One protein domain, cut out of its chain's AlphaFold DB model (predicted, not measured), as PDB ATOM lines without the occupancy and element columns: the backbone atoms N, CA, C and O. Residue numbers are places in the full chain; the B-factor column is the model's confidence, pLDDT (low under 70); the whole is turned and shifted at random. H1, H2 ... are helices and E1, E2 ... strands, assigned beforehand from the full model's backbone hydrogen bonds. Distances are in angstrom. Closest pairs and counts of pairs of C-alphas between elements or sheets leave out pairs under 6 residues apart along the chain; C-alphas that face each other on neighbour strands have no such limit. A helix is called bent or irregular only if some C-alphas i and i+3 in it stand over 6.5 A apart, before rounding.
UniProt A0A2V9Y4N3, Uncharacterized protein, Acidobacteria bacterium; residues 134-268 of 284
ATOM      1  N   ILE A 134     117.995 -11.123  -4.241       95.38
ATOM      2  CA  ILE A 134     119.174 -11.546  -3.473       95.38
ATOM      3  C   ILE A 134     120.471 -11.293  -4.244       95.38
ATOM      4  O   ILE A 134     120.469 -11.081  -5.457       95.38
ATOM      5  N   ASP A 135     121.590 -11.301  -3.521       94.31
ATOM      6  CA  ASP A 135     122.928 -11.266  -4.102       94.31
ATOM      7  C   ASP A 135     123.488 -12.681  -4.343       94.31
ATOM      8  O   ASP A 135     122.943 -13.704  -3.912       94.31
ATOM      9  N   GLN A 136     124.622 -12.738  -5.040       93.56
ATOM     10  CA  GLN A 136     125.302 -13.993  -5.342       93.56
ATOM     11  C   GLN A 136     125.845 -14.717  -4.089       93.56
ATOM     12  O   GLN A 136     125.728 -15.944  -4.034       93.56
ATOM     13  N   PRO A 137     126.419 -14.040  -3.068       94.12
ATOM     14  CA  PRO A 137     126.799 -14.698  -1.816       94.12
ATOM     15  C   PRO A 137     125.625 -15.372  -1.095       94.12
ATOM     16  O   PRO A 137     125.765 -16.510  -0.645       94.12
ATOM     17  N   THR A 138     124.462 -14.719  -1.026       94.19
ATOM     18  CA  THR A 138     123.241 -15.284  -0.431       94.19
ATOM     19  C   THR A 138     122.771 -16.501  -1.217       94.19
ATOM     20  O   THR A 138     122.482 -17.534  -0.613       94.19
ATOM     21  N   LEU A 139     122.768 -16.423  -2.554       95.44
ATOM     22  CA  LEU A 139     122.439 -17.560  -3.415       95.44
ATOM     23  C   LEU A 139     123.368 -18.755  -3.155       95.44
ATOM     24  O   LEU A 139     122.895 -19.868  -2.952       95.44
ATOM     25  N   LYS A 140     124.689 -18.534  -3.108       94.75
ATOM     26  CA  LYS A 140     125.677 -19.601  -2.854       94.75
ATOM     27  C   LYS A 140     125.539 -20.222  -1.467       94.75
ATOM     28  O   LYS A 140     125.775 -21.414  -1.312       94.75
ATOM     29  N   LYS A 141     125.193 -19.418  -0.460       94.69
ATOM     30  CA  LYS A 141     125.034 -19.882   0.921       94.69
ATOM     31  C   LYS A 141     123.766 -20.716   1.112       94.69
ATOM     32  O   LYS A 141     123.789 -21.676   1.875       94.69
ATOM     33  N   ASN A 142     122.673 -20.316   0.465       95.56
ATOM     34  CA  ASN A 142     121.340 -20.851   0.739       95.56
ATOM     35  C   ASN A 142     120.795 -21.755  -0.375       95.56
ATOM     36  O   ASN A 142     119.736 -22.348  -0.189       95.56
ATOM     37  N   GLY A 143     121.464 -21.846  -1.524       96.31
ATOM     38  CA  GLY A 143     121.053 -22.693  -2.640       96.31
ATOM     39  C   GLY A 143     121.164 -24.181  -2.311       96.31
ATOM     40  O   GLY A 143     122.161 -24.626  -1.745       96.31
ATOM     41  N   VAL A 144     120.135 -24.943  -2.677       96.25
ATOM     42  CA  VAL A 144     120.013 -26.378  -2.384       96.25
ATOM     43  C   VAL A 144     120.074 -27.202  -3.667       96.25
ATOM     44  O   VAL A 144     120.958 -28.037  -3.817       96.25
ATOM     45  N   ASN A 145     119.156 -26.957  -4.605       96.75
ATOM     46  CA  ASN A 145     119.039 -27.706  -5.858       96.75
ATOM     47  C   ASN A 145     118.903 -26.748  -7.041       96.75
ATOM     48  O   ASN A 145     118.285 -25.695  -6.912       96.75
ATOM     49  N   ILE A 146     119.420 -27.143  -8.204       96.62
ATOM     50  CA  ILE A 146     119.178 -26.450  -9.475       96.62
ATOM     51  C   ILE A 146     118.016 -27.148 -10.190       96.62
ATOM     52  O   ILE A 146     117.958 -28.377 -10.228       96.62
ATOM     53  N   MET A 147     117.098 -26.369 -10.756       96.12
ATOM     54  CA  MET A 147     115.931 -26.836 -11.502       96.12
ATOM     55  C   MET A 147     115.834 -26.109 -12.844       96.12
ATOM     56  O   MET A 147     115.946 -24.888 -12.898       96.12
ATOM     57  N   GLY A 148     115.547 -26.857 -13.909       97.06
ATOM     58  CA  GLY A 148     115.011 -26.305 -15.152       97.06
ATOM     59  C   GLY A 148     113.483 -26.340 -15.131       97.06
ATOM     60  O   GLY A 148     112.886 -27.386 -14.859       97.06
ATOM     61  N   GLN A 149     112.854 -25.204 -15.408       97.75
ATOM     62  CA  GLN A 149     111.412 -25.083 -15.575       97.75
ATOM     63  C   GLN A 149     111.115 -24.690 -17.016       97.75
ATOM     64  O   GLN A 149     111.390 -23.566 -17.436       97.75
ATOM     65  N   GLU A 150     110.563 -25.635 -17.769       97.56
ATOM     66  CA  GLU A 150     110.189 -25.419 -19.160       97.56
ATOM     67  C   GLU A 150     108.803 -24.774 -19.255       97.56
ATOM     68  O   GLU A 150     107.870 -25.156 -18.541       97.56
ATOM     69  N   VAL A 151     108.676 -23.799 -20.148       97.12
ATOM     70  CA  VAL A 151     107.433 -23.111 -20.474       97.12
ATOM     71  C   VAL A 151     107.423 -22.767 -21.962       97.12
ATOM     72  O   VAL A 151     108.408 -22.277 -22.510       97.12
ATOM     73  N   SER A 152     106.306 -23.026 -22.634       97.19
ATOM     74  CA  SER A 152     106.129 -22.676 -24.046       97.19
ATOM     75  C   SER A 152     105.327 -21.386 -24.145       97.19
ATOM     76  O   SER A 152     104.196 -21.327 -23.663       97.19
ATOM     77  N   ILE A 153     105.888 -20.367 -24.792       96.81
ATOM     78  CA  ILE A 153     105.207 -19.092 -25.039       96.81
ATOM     79  C   ILE A 153     105.007 -18.878 -26.535       96.81
ATOM     80  O   ILE A 153     105.921 -19.098 -27.328       96.81
ATOM     81  N   THR A 154     103.818 -18.418 -26.928       97.06
ATOM     82  CA  THR A 154     103.498 -18.072 -28.321       97.06
ATOM     83  C   THR A 154     103.230 -16.579 -28.425       97.06
ATOM     84  O   THR A 154     102.195 -16.080 -27.986       97.06
ATOM     85  N   THR A 155     104.181 -15.859 -29.004       96.69
ATOM     86  CA  THR A 155     104.117 -14.404 -29.186       96.69
ATOM     87  C   THR A 155     103.274 -14.011 -30.404       96.69
ATOM     88  O   THR A 155     103.088 -14.795 -31.333       96.69
ATOM     89  N   GLY A 156     102.748 -12.786 -30.398       94.00
ATOM     90  CA  GLY A 156     102.029 -12.163 -31.510       94.00
ATOM     91  C   GLY A 156     102.958 -11.449 -32.500       94.00
ATOM     92  O   GLY A 156     104.154 -11.700 -32.536       94.00
ATOM     93  N   VAL A 157     102.394 -10.546 -33.309       88.25
ATOM     94  CA  VAL A 157     103.085  -9.870 -34.437       88.25
ATOM     95  C   VAL A 157     103.299  -8.361 -34.231       88.25
ATOM     96  O   VAL A 157     103.564  -7.633 -35.182       88.25
ATOM     97  N   GLY A 158     103.113  -7.860 -33.007       86.00
ATOM     98  CA  GLY A 158     102.978  -6.421 -32.735       86.00
ATOM     99  C   GLY A 158     104.186  -5.733 -32.100       86.00
ATOM    100  O   GLY A 158     104.035  -4.600 -31.662       86.00
ATOM    101  N   GLY A 159     105.334  -6.407 -31.955       85.12
ATOM    102  CA  GLY A 159     106.520  -5.837 -31.291       85.12
ATOM    103  C   GLY A 159     106.386  -5.605 -29.776       85.12
ATOM    104  O   GLY A 159     107.320  -5.117 -29.148       85.12
ATOM    105  N   GLY A 160     105.241  -5.949 -29.176       92.69
ATOM    106  CA  GLY A 160     104.974  -5.828 -27.743       92.69
ATOM    107  C   GLY A 160     104.821  -7.176 -27.033       92.69
ATOM    108  O   GLY A 160     104.773  -8.237 -27.662       92.69
ATOM    109  N   TYR A 161     104.705  -7.120 -25.706       96.19
ATOM    110  CA  TYR A 161     104.529  -8.298 -24.858       96.19
ATOM    111  C   TYR A 161     103.245  -9.062 -25.169       96.19
ATOM    112  O   TYR A 161     102.144  -8.514 -25.117       96.19
ATOM    113  N   THR A 162     103.394 -10.352 -25.453       96.56
ATOM    114  CA  THR A 162     102.303 -11.283 -25.767       96.56
ATOM    115  C   THR A 162     102.687 -12.703 -25.340       96.56
ATOM    116  O   THR A 162     103.786 -12.931 -24.834       96.56
ATOM    117  N   GLY A 163     101.776 -13.665 -25.506       94.81
ATOM    118  CA  GLY A 163     102.064 -15.073 -25.209       94.81
ATOM    119  C   GLY A 163     102.201 -15.392 -23.725       94.81
ATOM    120  O   GLY A 163     102.837 -16.380 -23.383       94.81
ATOM    121  N   GLY A 164     101.632 -14.549 -22.858       97.06
ATOM    122  CA  GLY A 164     101.709 -14.718 -21.414       97.06
ATOM    123  C   GLY A 164     101.022 -15.993 -20.939       97.06
ATOM    124  O   GLY A 164      99.817 -16.153 -21.131       97.06
ATOM    125  N   VAL A 165     101.779 -16.854 -20.269       98.19
ATOM    126  CA  VAL A 165     101.296 -18.094 -19.645       98.19
ATOM    127  C   VAL A 165     101.860 -18.227 -18.233       98.19
ATOM    128  O   VAL A 165     102.877 -17.617 -17.904       98.19
ATOM    129  N   ALA A 166     101.201 -19.007 -17.376       98.12
ATOM    130  CA  ALA A 166     101.731 -19.301 -16.048       98.12
ATOM    131  C   ALA A 166     103.026 -20.125 -16.148       98.12
ATOM    132  O   ALA A 166     103.148 -20.990 -17.010       98.12
ATOM    133  N   VAL A 167     103.978 -19.908 -15.239       98.00
ATOM    134  CA  VAL A 167     105.293 -20.580 -15.263       98.00
ATOM    135  C   VAL A 167     105.194 -22.107 -15.156       98.00
ATOM    136  O   VAL A 167     106.106 -22.815 -15.566       98.00
ATOM    137  N   ASN A 168     104.083 -22.614 -14.619       96.94
ATOM    138  CA  ASN A 168     103.804 -24.037 -14.471       96.94
ATOM    139  C   ASN A 168     102.850 -24.599 -15.545       96.94
ATOM    140  O   ASN A 168     102.282 -25.672 -15.352       96.94
ATOM    141  N   SER A 169     102.608 -23.870 -16.644       96.19
ATOM    142  CA  SER A 169     101.602 -24.257 -17.644       96.19
ATOM    143  C   SER A 169     102.008 -25.451 -18.505       96.19
ATOM    144  O   SER A 169     101.140 -26.221 -18.906       96.19
ATOM    145  N   THR A 170     103.298 -25.584 -18.827       93.19
ATOM    146  CA  THR A 170     103.812 -26.700 -19.639       93.19
ATOM    147  C   THR A 170     104.153 -27.890 -18.748       93.19
ATOM    148  O   THR A 170     103.653 -28.988 -18.963       93.19
ATOM    149  N   ASN A 171     104.966 -27.648 -17.717       92.31
ATOM    150  CA  ASN A 171     105.355 -28.617 -16.695       92.31
ATOM    151  C   ASN A 171     105.263 -27.949 -15.319       92.31
ATOM    152  O   ASN A 171     105.430 -26.737 -15.221       92.31
ATOM    153  N   ASP A 172     105.067 -28.715 -14.248       94.94
ATOM    154  CA  ASP A 172     105.083 -28.183 -12.880       94.94
ATOM    155  C   ASP A 172     106.106 -28.936 -12.033       94.94
ATOM    156  O   ASP A 172     105.811 -29.977 -11.445       94.94
ATOM    157  N   ASN A 173     107.329 -28.405 -11.991       93.69
ATOM    158  CA  ASN A 173     108.430 -29.021 -11.253       93.69
ATOM    159  C   ASN A 173     108.552 -28.472  -9.819       93.69
ATOM    160  O   ASN A 173     109.310 -29.015  -9.012       93.69
ATOM    161  N   PHE A 174     107.817 -27.408  -9.475       95.50
ATOM    162  CA  PHE A 174     107.975 -26.683  -8.215       95.50
ATOM    163  C   PHE A 174     107.544 -27.507  -7.000       95.50
ATOM    164  O   PHE A 174     106.402 -27.969  -6.905       95.50
ATOM    165  N   LYS A 175     108.411 -27.572  -5.984       94.19
ATOM    166  CA  LYS A 175     108.027 -28.065  -4.659       94.19
ATOM    167  C   LYS A 175     107.153 -27.040  -3.947       94.19
ATOM    168  O   LYS A 175     107.351 -25.832  -4.079       94.19
ATOM    169  N   ALA A 176     106.191 -27.518  -3.165       91.38
ATOM    170  CA  ALA A 176     105.306 -26.657  -2.385       91.38
ATOM    171  C   ALA A 176     106.083 -25.821  -1.348       91.38
ATOM    172  O   ALA A 176     107.087 -26.276  -0.803       91.38
ATOM    173  N   ASN A 177     105.587 -24.615  -1.053       90.19
ATOM    174  CA  ASN A 177     106.066 -23.738   0.028       90.19
ATOM    175  C   ASN A 177     107.574 -23.440  -0.005       90.19
ATOM    176  O   ASN A 177     108.218 -23.372   1.041       90.19
ATOM    177  N   THR A 178     108.140 -23.291  -1.201       94.75
ATOM    178  CA  THR A 178     109.585 -23.169  -1.404       94.75
ATOM    179  C   THR A 178     109.900 -21.917  -2.217       94.75
ATOM    180  O   THR A 178     109.185 -21.593  -3.166       94.75
ATOM    181  N   ASP A 179     110.957 -21.205  -1.829       96.75
ATOM    182  CA  ASP A 179     111.452 -20.045  -2.566       96.75
ATOM    183  C   ASP A 179     112.482 -20.483  -3.612       96.75
ATOM    184  O   ASP A 179     113.363 -21.302  -3.341       96.75
ATOM    185  N   TYR A 180     112.379 -19.904  -4.804       97.50
ATOM    186  CA  TYR A 180     113.239 -20.201  -5.938       97.50
ATOM    187  C   TYR A 180     113.852 -18.916  -6.487       97.50
ATOM    188  O   TYR A 180     113.137 -17.984  -6.854       97.50
ATOM    189  N   ALA A 181     115.179 -18.873  -6.561       97.88
ATOM    190  CA  ALA A 181     115.911 -17.793  -7.212       97.88
ATOM    191  C   ALA A 181     116.014 -18.064  -8.716       97.88
ATOM    192  O   ALA A 181     116.544 -19.102  -9.107       97.88
ATOM    193  N   LEU A 182     115.533 -17.146  -9.552       98.12
ATOM    194  CA  LEU A 182     115.683 -17.221 -11.007       98.12
ATOM    195  C   LEU A 182     117.074 -16.712 -11.394       98.12
ATOM    196  O   LEU A 182     117.387 -15.544 -11.176       98.12
ATOM    197  N   VAL A 183     117.913 -17.567 -11.973       97.56
ATOM    198  CA  VAL A 183     119.293 -17.188 -12.327       97.56
ATOM    199  C   VAL A 183     119.426 -16.711 -13.770       97.56
ATOM    200  O   VAL A 183     120.297 -15.897 -14.067       97.56
ATOM    201  N   GLY A 184     118.520 -17.152 -14.635       97.38
ATOM    202  CA  GLY A 184     118.499 -16.851 -16.058       97.38
ATOM    203  C   GLY A 184     117.638 -17.871 -16.790       97.38
ATOM    204  O   GLY A 184     116.798 -18.547 -16.183       97.38
ATOM    205  N   GLY A 185     117.842 -17.998 -18.090       97.56
ATOM    206  CA  GLY A 185     117.135 -18.978 -18.893       97.56
ATOM    207  C   GLY A 185     117.636 -19.017 -20.322       97.56
ATOM    208  O   GLY A 185     118.415 -18.174 -20.750       97.56
ATOM    209  N   VAL A 186     117.163 -20.012 -21.056       97.75
ATOM    210  CA  VAL A 186     117.485 -20.224 -22.468       97.75
ATOM    211  C   VAL A 186     116.206 -20.462 -23.251       97.75
ATOM    212  O   VAL A 186     115.183 -20.857 -22.688       97.75
ATOM    213  N   CYS A 187     116.261 -20.241 -24.555       97.00
ATOM    214  CA  CYS A 187     115.154 -20.492 -25.466       97.00
ATOM    215  C   CYS A 187     115.632 -21.247 -26.705       97.00
ATOM    216  O   CYS A 187     116.792 -21.127 -27.093       97.00
ATOM    217  N   ASP A 188     114.738 -21.995 -27.343       96.62
ATOM    218  CA  ASP A 188     115.013 -22.690 -28.610       96.62
ATOM    219  C   ASP A 188     114.868 -21.787 -29.847       96.62
ATOM    220  O   ASP A 188     115.461 -22.035 -30.897       96.62
ATOM    221  N   THR A 189     114.091 -20.715 -29.710       95.50
ATOM    222  CA  THR A 189     113.671 -19.841 -30.795       95.50
ATOM    223  C   THR A 189     113.805 -18.401 -30.341       95.50
ATOM    224  O   THR A 189     113.345 -18.023 -29.267       95.50
ATOM    225  N   ARG A 190     114.454 -17.582 -31.169       95.06
ATOM    226  CA  ARG A 190     114.814 -16.214 -30.798       95.06
ATOM    227  C   ARG A 190     113.591 -15.347 -30.507       95.06
ATOM    228  O   ARG A 190     112.636 -15.306 -31.284       95.06
ATOM    229  N   LEU A 191     113.698 -14.591 -29.425       96.00
ATOM    230  CA  LEU A 191     112.803 -13.520 -29.013       96.00
ATOM    231  C   LEU A 191     113.642 -12.269 -28.727       96.00
ATOM    232  O   LEU A 191     114.814 -12.359 -28.373       96.00
ATOM    233  N   ALA A 192     113.052 -11.083 -28.848       95.75
ATOM    234  CA  ALA A 192     113.728  -9.860 -28.421       95.75
ATOM    235  C   ALA A 192     113.927  -9.874 -26.903       95.75
ATOM    236  O   ALA A 192     114.996  -9.529 -26.410       95.75
ATOM    237  N   THR A 193     112.906 -10.311 -26.168       97.25
ATOM    238  CA  THR A 193     112.912 -10.285 -24.707       97.25
ATOM    239  C   THR A 193     112.048 -11.407 -24.164       97.25
ATOM    240  O   THR A 193     110.912 -11.575 -24.606       97.25
ATOM    241  N   ILE A 194     112.569 -12.127 -23.173       98.00
ATOM    242  CA  ILE A 194     111.808 -13.051 -22.329       98.00
ATOM    243  C   ILE A 194     111.627 -12.376 -20.980       98.00
ATOM    244  O   ILE A 194     112.575 -11.809 -20.435       98.00
ATOM    245  N   SER A 195     110.408 -12.385 -20.453       98.00
ATOM    246  CA  SER A 195     110.083 -11.713 -19.197       98.00
ATOM    247  C   SER A 195     109.337 -12.623 -18.254       98.00
ATOM    248  O   SER A 195     108.480 -13.404 -18.660       98.00
ATOM    249  N   VAL A 196     109.642 -12.461 -16.976       98.31
ATOM    250  CA  VAL A 196     108.930 -13.084 -15.871       98.31
ATOM    251  C   VAL A 196     108.336 -11.967 -15.027       98.31
ATOM    252  O   VAL A 196     108.999 -10.972 -14.735       98.31
ATOM    253  N   ARG A 197     107.070 -12.100 -14.644       97.69
ATOM    254  CA  ARG A 197     106.387 -11.138 -13.772       97.69
ATOM    255  C   ARG A 197     105.501 -11.851 -12.769       97.69
ATOM    256  O   ARG A 197     104.956 -12.912 -13.049       97.69
ATOM    257  N   GLY A 198     105.327 -11.242 -11.609       96.81
ATOM    258  CA  GLY A 198     104.466 -11.756 -10.552       96.81
ATOM    259  C   GLY A 198     104.569 -10.897  -9.302       96.81
ATOM    260  O   GLY A 198     105.368  -9.960  -9.243       96.81
ATOM    261  N   VAL A 199     103.778 -11.229  -8.284       95.38
ATOM    262  CA  VAL A 199     103.713 -10.444  -7.042       95.38
ATOM    263  C   VAL A 199     105.069 -10.336  -6.336       95.38
ATOM    264  O   VAL A 199     105.394  -9.276  -5.808       95.38
ATOM    265  N   ASP A 200     105.901 -11.381  -6.407       96.06
ATOM    266  CA  ASP A 200     107.228 -11.416  -5.780       96.06
ATOM    267  C   ASP A 200     108.230 -10.416  -6.394       96.06
ATOM    268  O   ASP A 200     109.223 -10.069  -5.759       96.06
ATOM    269  N   VAL A 201     107.959  -9.902  -7.598       96.00
ATOM    270  CA  VAL A 201     108.740  -8.845  -8.272       96.00
ATOM    271  C   VAL A 201     107.899  -7.580  -8.483       96.00
ATOM    272  O   VAL A 201     108.077  -6.845  -9.452       96.00
ATOM    273  N   ALA A 202     106.944  -7.330  -7.579       95.31
ATOM    274  CA  ALA A 202     106.036  -6.181  -7.608       95.31
ATOM    275  C   ALA A 202     105.203  -6.056  -8.904       95.31
ATOM    276  O   ALA A 202     104.811  -4.958  -9.295       95.31
ATOM    277  N   ASN A 203     104.922  -7.184  -9.567       95.56
ATOM    278  CA  ASN A 203     104.257  -7.276 -10.873       95.56
ATOM    279  C   ASN A 203     104.964  -6.531 -12.019       95.56
ATOM    280  O   ASN A 203     104.370  -6.347 -13.082       95.56
ATOM    281  N   LEU A 204     106.226  -6.143 -11.830       96.62
ATOM    282  CA  LEU A 204     107.071  -5.630 -12.901       96.62
ATOM    283  C   LEU A 204     107.635  -6.784 -13.730       96.62
ATOM    284  O   LEU A 204     107.661  -7.936 -13.287       96.62
ATOM    285  N   ARG A 205     108.089  -6.468 -14.943       97.38
ATOM    286  CA  ARG A 205     108.770  -7.437 -15.801       97.38
ATOM    287  C   ARG A 205     110.250  -7.475 -15.462       97.38
ATOM    288  O   ARG A 205     110.973  -6.510 -15.701       97.38
ATOM    289  N   VAL A 206     110.698  -8.613 -14.946       97.38
ATOM    290  CA  VAL A 206     112.122  -8.933 -14.843       97.38
ATOM    291  C   VAL A 206     112.499  -9.792 -16.038       97.38
ATOM    292  O   VAL A 206     111.877 -10.825 -16.291       97.38
ATOM    293  N   SER A 207     113.478  -9.339 -16.812       97.75
ATOM    294  CA  SER A 207     113.655  -9.844 -18.171       97.75
ATOM    295  C   SER A 207     115.109 -10.041 -18.552       97.75
ATOM    296  O   SER A 207     116.021  -9.471 -17.946       97.75
ATOM    297  N   PHE A 208     115.297 -10.838 -19.597       97.44
ATOM    298  CA  PHE A 208     116.585 -11.125 -20.206       97.44
ATOM    299  C   PHE A 208     116.443 -11.286 -21.733       97.44
ATOM    300  O   PHE A 208     115.324 -11.485 -22.231       97.44
ATOM    301  N   PRO A 209     117.547 -11.166 -22.494       97.12
ATOM    302  CA  PRO A 209     117.549 -11.401 -23.938       97.12
ATOM    303  C   PRO A 209     117.058 -12.809 -24.309       97.12
ATOM    304  O   PRO A 209     117.463 -13.790 -23.696       97.12
ATOM    305  N   GLY A 210     116.220 -12.927 -25.341       96.19
ATOM    306  CA  GLY A 210     115.759 -14.220 -25.861       96.19
ATOM    307  C   GLY A 210     116.664 -14.772 -26.962       96.19
ATOM    308  O   GLY A 210     116.226 -14.916 -28.101       96.19
ATOM    309  N   GLU A 211     117.934 -15.037 -26.662       95.44
ATOM    310  CA  GLU A 211     118.945 -15.374 -27.671       95.44
ATOM    311  C   GLU A 211     119.404 -16.838 -27.608       95.44
ATOM    312  O   GLU A 211     120.180 -17.198 -26.726       95.44
ATOM    313  N   PRO A 212     118.992 -17.689 -28.567       95.25
ATOM    314  CA  PRO A 212     119.338 -19.111 -28.556       95.25
ATOM    315  C   PRO A 212     120.809 -19.393 -28.898       95.25
ATOM    316  O   PRO A 212     121.312 -20.466 -28.580       95.25
ATOM    317  N   THR A 213     121.505 -18.474 -29.584       93.81
ATOM    318  CA  THR A 213     122.881 -18.717 -30.071       93.81
ATOM    319  C   THR A 213     123.939 -18.454 -28.999       93.81
ATOM    320  O   THR A 213     124.991 -19.086 -29.018       93.81
ATOM    321  N   PHE A 214     123.651 -17.540 -28.070       88.94
ATOM    322  CA  PHE A 214     124.523 -17.139 -26.961       88.94
ATOM    323  C   PHE A 214     123.859 -17.522 -25.636       88.94
ATOM    324  O   PHE A 214     123.562 -16.684 -24.780       88.94
ATOM    325  N   SER A 215     123.534 -18.808 -25.506       89.62
ATOM    326  CA  SER A 215     122.854 -19.340 -24.325       89.62
ATOM    327  C   SER A 215     123.688 -19.188 -23.050       89.62
ATOM    328  O   SER A 215     123.122 -19.029 -21.975       89.62
ATOM    329  N   ASP A 216     125.013 -19.140 -23.169       89.25
ATOM    330  CA  ASP A 216     125.962 -18.883 -22.082       89.25
ATOM    331  C   ASP A 216     125.885 -17.456 -21.512       89.25
ATOM    332  O   ASP A 216     126.278 -17.221 -20.369       89.25
ATOM    333  N   GLU A 217     125.367 -16.494 -22.285       89.81
ATOM    334  CA  GLU A 217     125.108 -15.132 -21.799       89.81
ATOM    335  C   GLU A 217     123.768 -15.024 -21.053       89.81
ATOM    336  O   GLU A 217     123.586 -14.133 -20.221       89.81
ATOM    337  N   THR A 218     122.810 -15.904 -21.355       94.88
ATOM    338  CA  THR A 218     121.419 -15.797 -20.881       94.88
ATOM    339  C   THR A 218     121.080 -16.793 -19.770       94.88
ATOM    340  O   THR A 218     120.260 -16.477 -18.901       94.88
ATOM    341  N   ASP A 219     121.762 -17.941 -19.706       95.31
ATOM    342  CA  ASP A 219     121.531 -19.001 -18.714       95.31
ATOM    343  C   ASP A 219     121.751 -18.550 -17.258       95.31
ATOM    344  O   ASP A 219     121.058 -19.003 -16.343       95.31
ATOM    345  N   ASN A 220     122.666 -17.605 -17.051       94.00
ATOM    346  CA  ASN A 220     123.089 -17.076 -15.758       94.00
ATOM    347  C   ASN A 220     122.919 -15.552 -15.657       94.00
ATOM    348  O   ASN A 220     123.512 -14.920 -14.778       94.00
ATOM    349  N   TRP A 221     122.116 -14.969 -16.548       95.56
ATOM    350  CA  TRP A 221     121.928 -13.531 -16.740       95.56
ATOM    351  C   TRP A 221     121.923 -12.702 -15.445       95.56
ATOM    352  O   TRP A 221     122.719 -11.775 -15.280       95.56
ATOM    353  N   PHE A 222     121.067 -13.054 -14.481       96.62
ATOM    354  CA  PHE A 222     120.918 -12.280 -13.246       96.62
ATOM    355  C   PHE A 222     122.103 -12.453 -12.290       96.62
ATOM    356  O   PHE A 222     122.425 -11.531 -11.533       96.62
ATOM    357  N   ILE A 223     122.778 -13.607 -12.329       94.75
ATOM    358  CA  ILE A 223     124.023 -13.828 -11.583       94.75
ATOM    359  C   ILE A 223     125.126 -12.946 -12.160       94.75
ATOM    360  O   ILE A 223     125.809 -12.268 -11.393       94.75
ATOM    361  N   SER A 224     125.289 -12.946 -13.482       91.88
ATOM    362  CA  SER A 224     126.329 -12.176 -14.167       91.88
ATOM    363  C   SER A 224     126.150 -10.676 -13.949       91.88
ATOM    364  O   SER A 224     127.087 -10.017 -13.497       91.88
ATOM    365  N   LEU A 225     124.926 -10.166 -14.102       91.06
ATOM    366  CA  LEU A 225     124.595  -8.773 -13.798       91.06
ATOM    367  C   LEU A 225     124.894  -8.397 -12.338       91.06
ATOM    368  O   LEU A 225     125.464  -7.338 -12.055       91.06
ATOM    369  N   THR A 226     124.513  -9.263 -11.393       92.75
ATOM    370  CA  THR A 226     124.763  -9.054  -9.956       92.75
ATOM    371  C   THR A 226     126.260  -9.045  -9.653       92.75
ATOM    372  O   THR A 226     126.731  -8.207  -8.887       92.75
ATOM    373  N   ALA A 227     127.021  -9.954 -10.262       90.75
ATOM    374  CA  ALA A 227     128.464 -10.045 -10.083       90.75
ATOM    375  C   ALA A 227     129.197  -8.843 -10.691       90.75
ATOM    376  O   ALA A 227     130.149  -8.352 -10.089       90.75
ATOM    377  N   ALA A 228     128.745  -8.357 -11.850       88.62
ATOM    378  CA  ALA A 228     129.321  -7.188 -12.495       88.62
ATOM    379  C   ALA A 228     129.082  -5.929 -11.652       88.62
ATOM    380  O   ALA A 228     130.024  -5.233 -11.295       88.62
ATOM    381  N   THR A 229     127.829  -5.649 -11.298       89.06
ATOM    382  CA  THR A 229     127.436  -4.365 -10.688       89.06
ATOM    383  C   THR A 229     127.537  -4.329  -9.159       89.06
ATOM    384  O   THR A 229     127.509  -3.252  -8.566       89.06
ATOM    385  N   GLY A 230     127.591  -5.490  -8.498       89.44
ATOM    386  CA  GLY A 230     127.461  -5.607  -7.043       89.44
ATOM    387  C   GLY A 230     126.042  -5.357  -6.510       89.44
ATOM    388  O   GLY A 230     125.848  -5.301  -5.295       89.44
ATOM    389  N   ILE A 231     125.043  -5.202  -7.386       92.19
ATOM    390  CA  ILE A 231     123.644  -4.952  -7.016       92.19
ATOM    391  C   ILE A 231     122.899  -6.297  -6.912       92.19
ATOM    392  O   ILE A 231     123.000  -7.106  -7.832       92.19
ATOM    393  N   PRO A 232     122.128  -6.561  -5.839       93.69
ATOM    394  CA  PRO A 232     121.401  -7.819  -5.649       93.69
ATOM    395  C   PRO A 232     120.197  -7.913  -6.593       93.69
ATOM    396  O   PRO A 232     119.095  -7.539  -6.207       93.69
ATOM    397  N   MET A 233     120.401  -8.387  -7.824       94.88
ATOM    398  CA  MET A 233     119.386  -8.381  -8.887       94.88
ATOM    399  C   MET A 233     118.789  -9.757  -9.188       94.88
ATOM    400  O   MET A 233     118.015  -9.874 -10.132       94.88
ATOM    401  N   ILE A 234     119.115 -10.794  -8.414       97.56
ATOM    402  CA  ILE A 234     118.594 -12.152  -8.629       97.56
ATOM    403  C   ILE A 234     117.170 -12.222  -8.056       97.56
ATOM    404  O   ILE A 234     117.035 -12.170  -6.828       97.56
ATOM    405  N   PRO A 235     116.110 -12.317  -8.885       97.19
ATOM    406  CA  PRO A 235     114.743 -12.317  -8.388       97.19
ATOM    407  C   PRO A 235     114.398 -13.643  -7.712       97.19
ATOM    408  O   PRO A 235     114.810 -14.716  -8.159       97.19
ATOM    409  N   VAL A 236     113.617 -13.565  -6.637       97.00
ATOM    410  CA  VAL A 236     113.164 -14.723  -5.859       97.00
ATOM    411  C   VAL A 236     111.653 -14.824  -5.929       97.00
ATOM    412  O   VAL A 236     110.957 -13.866  -5.613       97.00
ATOM    413  N   PHE A 237     111.151 -16.000  -6.281       96.75
ATOM    414  CA  PHE A 237     109.728 -16.288  -6.394       96.75
ATOM    415  C   PHE A 237     109.303 -17.350  -5.391       96.75
ATOM    416  O   PHE A 237     110.024 -18.327  -5.180       96.75
ATOM    417  N   ASN A 238     108.113 -17.196  -4.811       95.31
ATOM    418  CA  ASN A 238     107.541 -18.242  -3.976       95.31
ATOM    419  C   ASN A 238     106.712 -19.218  -4.817       95.31
ATOM    420  O   ASN A 238     105.850 -18.806  -5.594       95.31
ATOM    421  N   SER A 239     106.907 -20.523  -4.622       95.25
ATOM    422  CA  SER A 239     106.178 -21.539  -5.386       95.25
ATOM    423  C   SER A 239     104.667 -21.556  -5.142       95.25
ATOM    424  O   SER A 239     103.930 -22.051  -5.995       95.25
ATOM    425  N   GLN A 240     104.170 -20.980  -4.040       94.88
ATOM    426  CA  GLN A 240     102.729 -20.780  -3.828       94.88
ATOM    427  C   GLN A 240     102.114 -19.848  -4.882       94.88
ATOM    428  O   GLN A 240     100.941 -19.987  -5.215       94.88
ATOM    429  N   ASN A 241     102.914 -18.943  -5.452       95.81
ATOM    430  CA  ASN A 241     102.468 -17.973  -6.446       95.81
ATOM    431  C   ASN A 241     102.585 -18.486  -7.885       95.81
ATOM    432  O   ASN A 241     102.270 -17.734  -8.802       95.81
ATOM    433  N   LYS A 242     103.015 -19.734  -8.127       96.06
ATOM    434  CA  LYS A 242     103.355 -20.237  -9.475       96.06
ATOM    435  C   LYS A 242     102.265 -20.047 -10.534       96.06
ATOM    436  O   LYS A 242     102.580 -19.695 -11.662       96.06
ATOM    437  N   GLY A 243     100.987 -20.164 -10.167       96.56
ATOM    438  CA  GLY A 243      99.873 -19.906 -11.093       96.56
ATOM    439  C   GLY A 243      99.726 -18.436 -11.520       96.56
ATOM    440  O   GLY A 243      99.067 -18.149 -12.514       96.56
ATOM    441  N   ALA A 244     100.339 -17.506 -10.784       96.62
ATOM    442  CA  ALA A 244     100.352 -16.067 -11.042       96.62
ATOM    443  C   ALA A 244     101.740 -15.534 -11.452       96.62
ATOM    444  O   ALA A 244     101.873 -14.342 -11.737       96.62
ATOM    445  N   ILE A 245     102.769 -16.389 -11.496       98.19
ATOM    446  CA  ILE A 245     104.049 -16.061 -12.127       98.19
ATOM    447  C   ILE A 245     103.845 -16.239 -13.624       98.19
ATOM    448  O   ILE A 245     103.683 -17.360 -14.100       98.19
ATOM    449  N   ILE A 246     103.820 -15.134 -14.358       98.44
ATOM    450  CA  ILE A 246     103.582 -15.139 -15.795       98.44
ATOM    451  C   ILE A 246     104.904 -15.000 -16.530       98.44
ATOM    452  O   ILE A 246     105.685 -14.091 -16.238       98.44
ATOM    453  N   VAL A 247     105.112 -15.879 -17.503       98.50
ATOM    454  CA  VAL A 247     106.185 -15.783 -18.485       98.50
ATOM    455  C   VAL A 247     105.574 -15.269 -19.778       98.50
ATOM    456  O   VAL A 247     104.636 -15.868 -20.301       98.50
ATOM    457  N   ASP A 248     106.059 -14.128 -20.258       97.69
ATOM    458  CA  ASP A 248     105.661 -13.530 -21.530       97.69
ATOM    459  C   ASP A 248     106.897 -13.133 -22.348       97.69
ATOM    460  O   ASP A 248     108.035 -13.162 -21.868       97.69
ATOM    461  N   GLY A 249     106.688 -12.839 -23.629       97.06
ATOM    462  CA  GLY A 249     107.785 -12.562 -24.544       97.06
ATOM    463  C   GLY A 249     107.465 -11.461 -25.532       97.06
ATOM    464  O   GLY A 249     106.305 -11.115 -25.772       97.06
ATOM    465  N   VAL A 250     108.530 -10.929 -26.120       96.56
ATOM    466  CA  VAL A 250     108.462  -9.964 -27.213       96.56
ATOM    467  C   VAL A 250     109.158 -10.557 -28.418       96.56
ATOM    468  O   VAL A 250     110.333 -10.916 -28.357       96.56
ATOM    469  N   SER A 251     108.430 -10.645 -29.518       92.81
ATOM    470  CA  SER A 251     108.962 -10.988 -30.828       92.81
ATOM    471  C   SER A 251     108.972  -9.750 -31.727       92.81
ATOM    472  O   SER A 251     108.713  -8.621 -31.305       92.81
ATOM    473  N   GLN A 252     109.318  -9.980 -32.983       86.50
ATOM    474  CA  GLN A 252     109.267  -8.997 -34.056       86.50
ATOM    475  C   GLN A 252     107.926  -9.092 -34.825       86.50
ATOM    476  O   GLN A 252     106.879  -9.349 -34.237       86.50
ATOM    477  N   GLN A 253     107.927  -8.912 -36.149       88.56
ATOM    478  CA  GLN A 253     106.729  -8.950 -37.007       88.56
ATOM    479  C   GLN A 253     106.113 -10.342 -37.251       88.56
ATOM    480  O   GLN A 253     105.190 -10.470 -38.054       88.56
ATOM    481  N   VAL A 254     106.626 -11.401 -36.618       87.38
ATOM    482  CA  VAL A 254     106.177 -12.783 -36.845       87.38
ATOM    483  C   VAL A 254     105.807 -13.424 -35.517       87.38
ATOM    484  O   VAL A 254     106.591 -13.387 -34.567       87.38
ATOM    485  N   ALA A 255     104.621 -14.033 -35.478       92.31
ATOM    486  CA  ALA A 255     104.191 -14.838 -34.352       92.31
ATOM    487  C   ALA A 255     105.085 -16.072 -34.270       92.31
ATOM    488  O   ALA A 255     105.234 -16.802 -35.253       92.31
ATOM    489  N   VAL A 256     105.683 -16.293 -33.107       93.81
ATOM    490  CA  VAL A 256     106.581 -17.423 -32.902       93.81
ATOM    491  C   VAL A 256     106.275 -18.097 -31.580       93.81
ATOM    492  O   VAL A 256     106.017 -17.429 -30.575       93.81
ATOM    493  N   THR A 257     106.310 -19.425 -31.600       96.56
ATOM    494  CA  THR A 257     106.356 -20.227 -30.384       96.56
ATOM    495  C   THR A 257     107.813 -20.446 -30.025       96.56
ATOM    496  O   THR A 257     108.579 -20.897 -30.871       96.56
ATOM    497  N   SER A 258     108.180 -20.136 -28.785       96.38
ATOM    498  CA  SER A 258     109.467 -20.523 -28.225       96.38
ATOM    499  C   SER A 258     109.270 -21.351 -26.966       96.38
ATOM    500  O   SER A 258     108.466 -21.006 -26.096       96.38
ATOM    501  N   VAL A 259     110.019 -22.445 -26.882       97.50
ATOM    502  CA  VAL A 259     110.204 -23.207 -25.656       97.50
ATOM    503  C   VAL A 259     111.326 -22.550 -24.863       97.50
ATOM    504  O   VAL A 259     112.468 -22.464 -25.317       97.50
ATOM    505  N   VAL A 260     110.981 -22.064 -23.675       97.81
ATOM    506  CA  VAL A 260     111.889 -21.397 -22.748       97.81
ATOM    507  C   VAL A 260     112.151 -22.326 -21.575       97.81
ATOM    508  O   VAL A 260     111.215 -22.800 -20.937       97.81
ATOM    509  N   THR A 261     113.420 -22.552 -21.248       98.06
ATOM    510  CA  THR A 261     113.820 -23.179 -19.985       98.06
ATOM    511  C   THR A 261     114.352 -22.105 -19.053       98.06
ATOM    512  O   THR A 261     115.407 -21.525 -19.300       98.06
ATOM    513  N   LEU A 262     113.622 -21.843 -17.974       98.19
ATOM    514  CA  LEU A 262     114.064 -20.974 -16.890       98.19
ATOM    515  C   LEU A 262     114.877 -21.789 -15.888       98.19
ATOM    516  O   LEU A 262     114.435 -22.850 -15.441       98.19
ATOM    517  N   PHE A 263     116.046 -21.283 -15.507       98.12
ATOM    518  CA  PHE A 263     116.877 -21.916 -14.496       98.12
ATOM    519  C   PHE A 263     116.602 -21.302 -13.131       98.12
ATOM    520  O   PHE A 263     116.798 -20.107 -12.902       98.12
ATOM    521  N   PHE A 264     116.167 -22.149 -12.208       98.00
ATOM    522  CA  PHE A 264     115.907 -21.791 -10.828       98.00
ATOM    523  C   PHE A 264     116.873 -22.499  -9.885       98.00
ATOM    524  O   PHE A 264     117.292 -23.632 -10.122       98.00
ATOM    525  N   VAL A 265     117.169 -21.850  -8.766       98.00
ATOM    526  CA  VAL A 265     117.839 -22.460  -7.620       98.00
ATOM    527  C   VAL A 265     116.866 -22.487  -6.451       98.00
ATOM    528  O   VAL A 265     116.395 -21.443  -6.005       98.00
ATOM    529  N   GLU A 266     116.567 -23.687  -5.963       97.31
ATOM    530  CA  GLU A 266     115.815 -23.918  -4.730       97.31
ATOM    531  C   GLU A 266     116.590 -23.323  -3.554       97.31
ATOM    532  O   GLU A 266     117.768 -23.638  -3.372       97.31
ATOM    533  N   LEU A 267     115.946 -22.476  -2.755       96.50
ATOM    534  CA  LEU A 267     116.561 -21.860  -1.586       96.50
ATOM    535  C   LEU A 267     116.148 -22.584  -0.306       96.50
ATOM    536  O   LEU A 267     115.003 -23.010  -0.149       96.50
ATOM    537  N   ALA A 268     117.077 -22.667   0.645       92.56
ATOM    538  CA  ALA A 268     116.809 -23.177   1.978       92.56
ATOM    539  C   ALA A 268     115.638 -22.413   2.617       92.56
ATOM    540  O   ALA A 268     115.525 -21.188   2.498       92.56
TER     541      ALA A 268
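Overview. This is residues 134 to 268 of the 284 residues of an uncharacterized protein of Acidobacteria bacterium (UniProt A0A2V9Y4N3). Two four-stranded antiparallel sheets face each other as a sandwich, the strands of one at 35 degrees to those of the other, and the long strands E1 and E8 run along the body. H2 and H3 sit along one side by E3 and E5, H1 is at one end by E8, and H4 is by E2. The strands form a jelly roll, one long hairpin wound over both sheets: E1 with E8, E2 with E7, E3 with E6, E4 with E5. The printed part has 135 residues with four named helices and eight named strands, in the order H1 E1 E2 E3 E4 E5 H2 H3 E6 H4 E7 E8, class mixed. It is compact, with a radius of gyration of the C-alphas of 14.0 A and spans of 43 by 32 by 24 A.

Arrangement. One sheet runs E1, residues 143 to 154, E8, 257 to 267, E3, 179 to 187, and E6, 234 to 238; it is strongly twisted. Within hydrogen-bond range are N 149 and O 262 at 2.8 A, N 183 and O 263 at 2.9 A, and N 180 and O 237 at 2.9 A. The other sheet runs E2, residues 162 to 166, E7, 246 to 250, E4, 191 to 197, and E5, 206 to 210; E4 and E5 form a hairpin. Its pairs within range include N 165 and O 247, 3.0 A, N 195 and O 248, 2.9 A, and N 194 and O 208, 3.0 A. The facing parts of the sheets are 8.2 A centre to centre. H3, residues 221 to 229, is on the first sheet at a height of 5.7 A, over none of its strands; its closest C-alphas to E3 are Trp 221 and Gly 184, 4.8 A. H2, residues 215 to 218, is on that sheet too, its C-alpha of Thr 218 5.7 A from that of Gly 185, the closest to E3. H1, residues 136 to 142, only just touches H3, with 3 pairs of C-alphas within 8 A, the closest those of Gln 136 and Ile 223, 6.4 A. H4, residues 239 to 244, only grazes the second sheet; it is irregular, C-alphas 240 and 243 being 7.9 A apart. In H1 and H3 every O i to N i+4 pair is within hydrogen-bond range; H2 is too short for one, and H4 has 0 of 2, with 2 of 3 O i to N i+3 pairs.

Along the chain. E1 is 31.4 A long, from C-alpha 143 at (121.053, -22.693, -2.640), and bends by 51 degrees at residue 146. E8 is 30.6 A long and ends at C-alpha 267, (116.561, -21.860, -1.586). E3 is 23.2 A long and bends by 61 degrees at residue 183.

Size, cuts and confidence. The C-alphas of Lys 141 and Gln 253 are the farthest apart, 43.5 A. The printed part has no cut, and E2 to E3 is the long link, 12 residues. Mean pLDDT of the printed part is 95.2, and no printed residue is under 70.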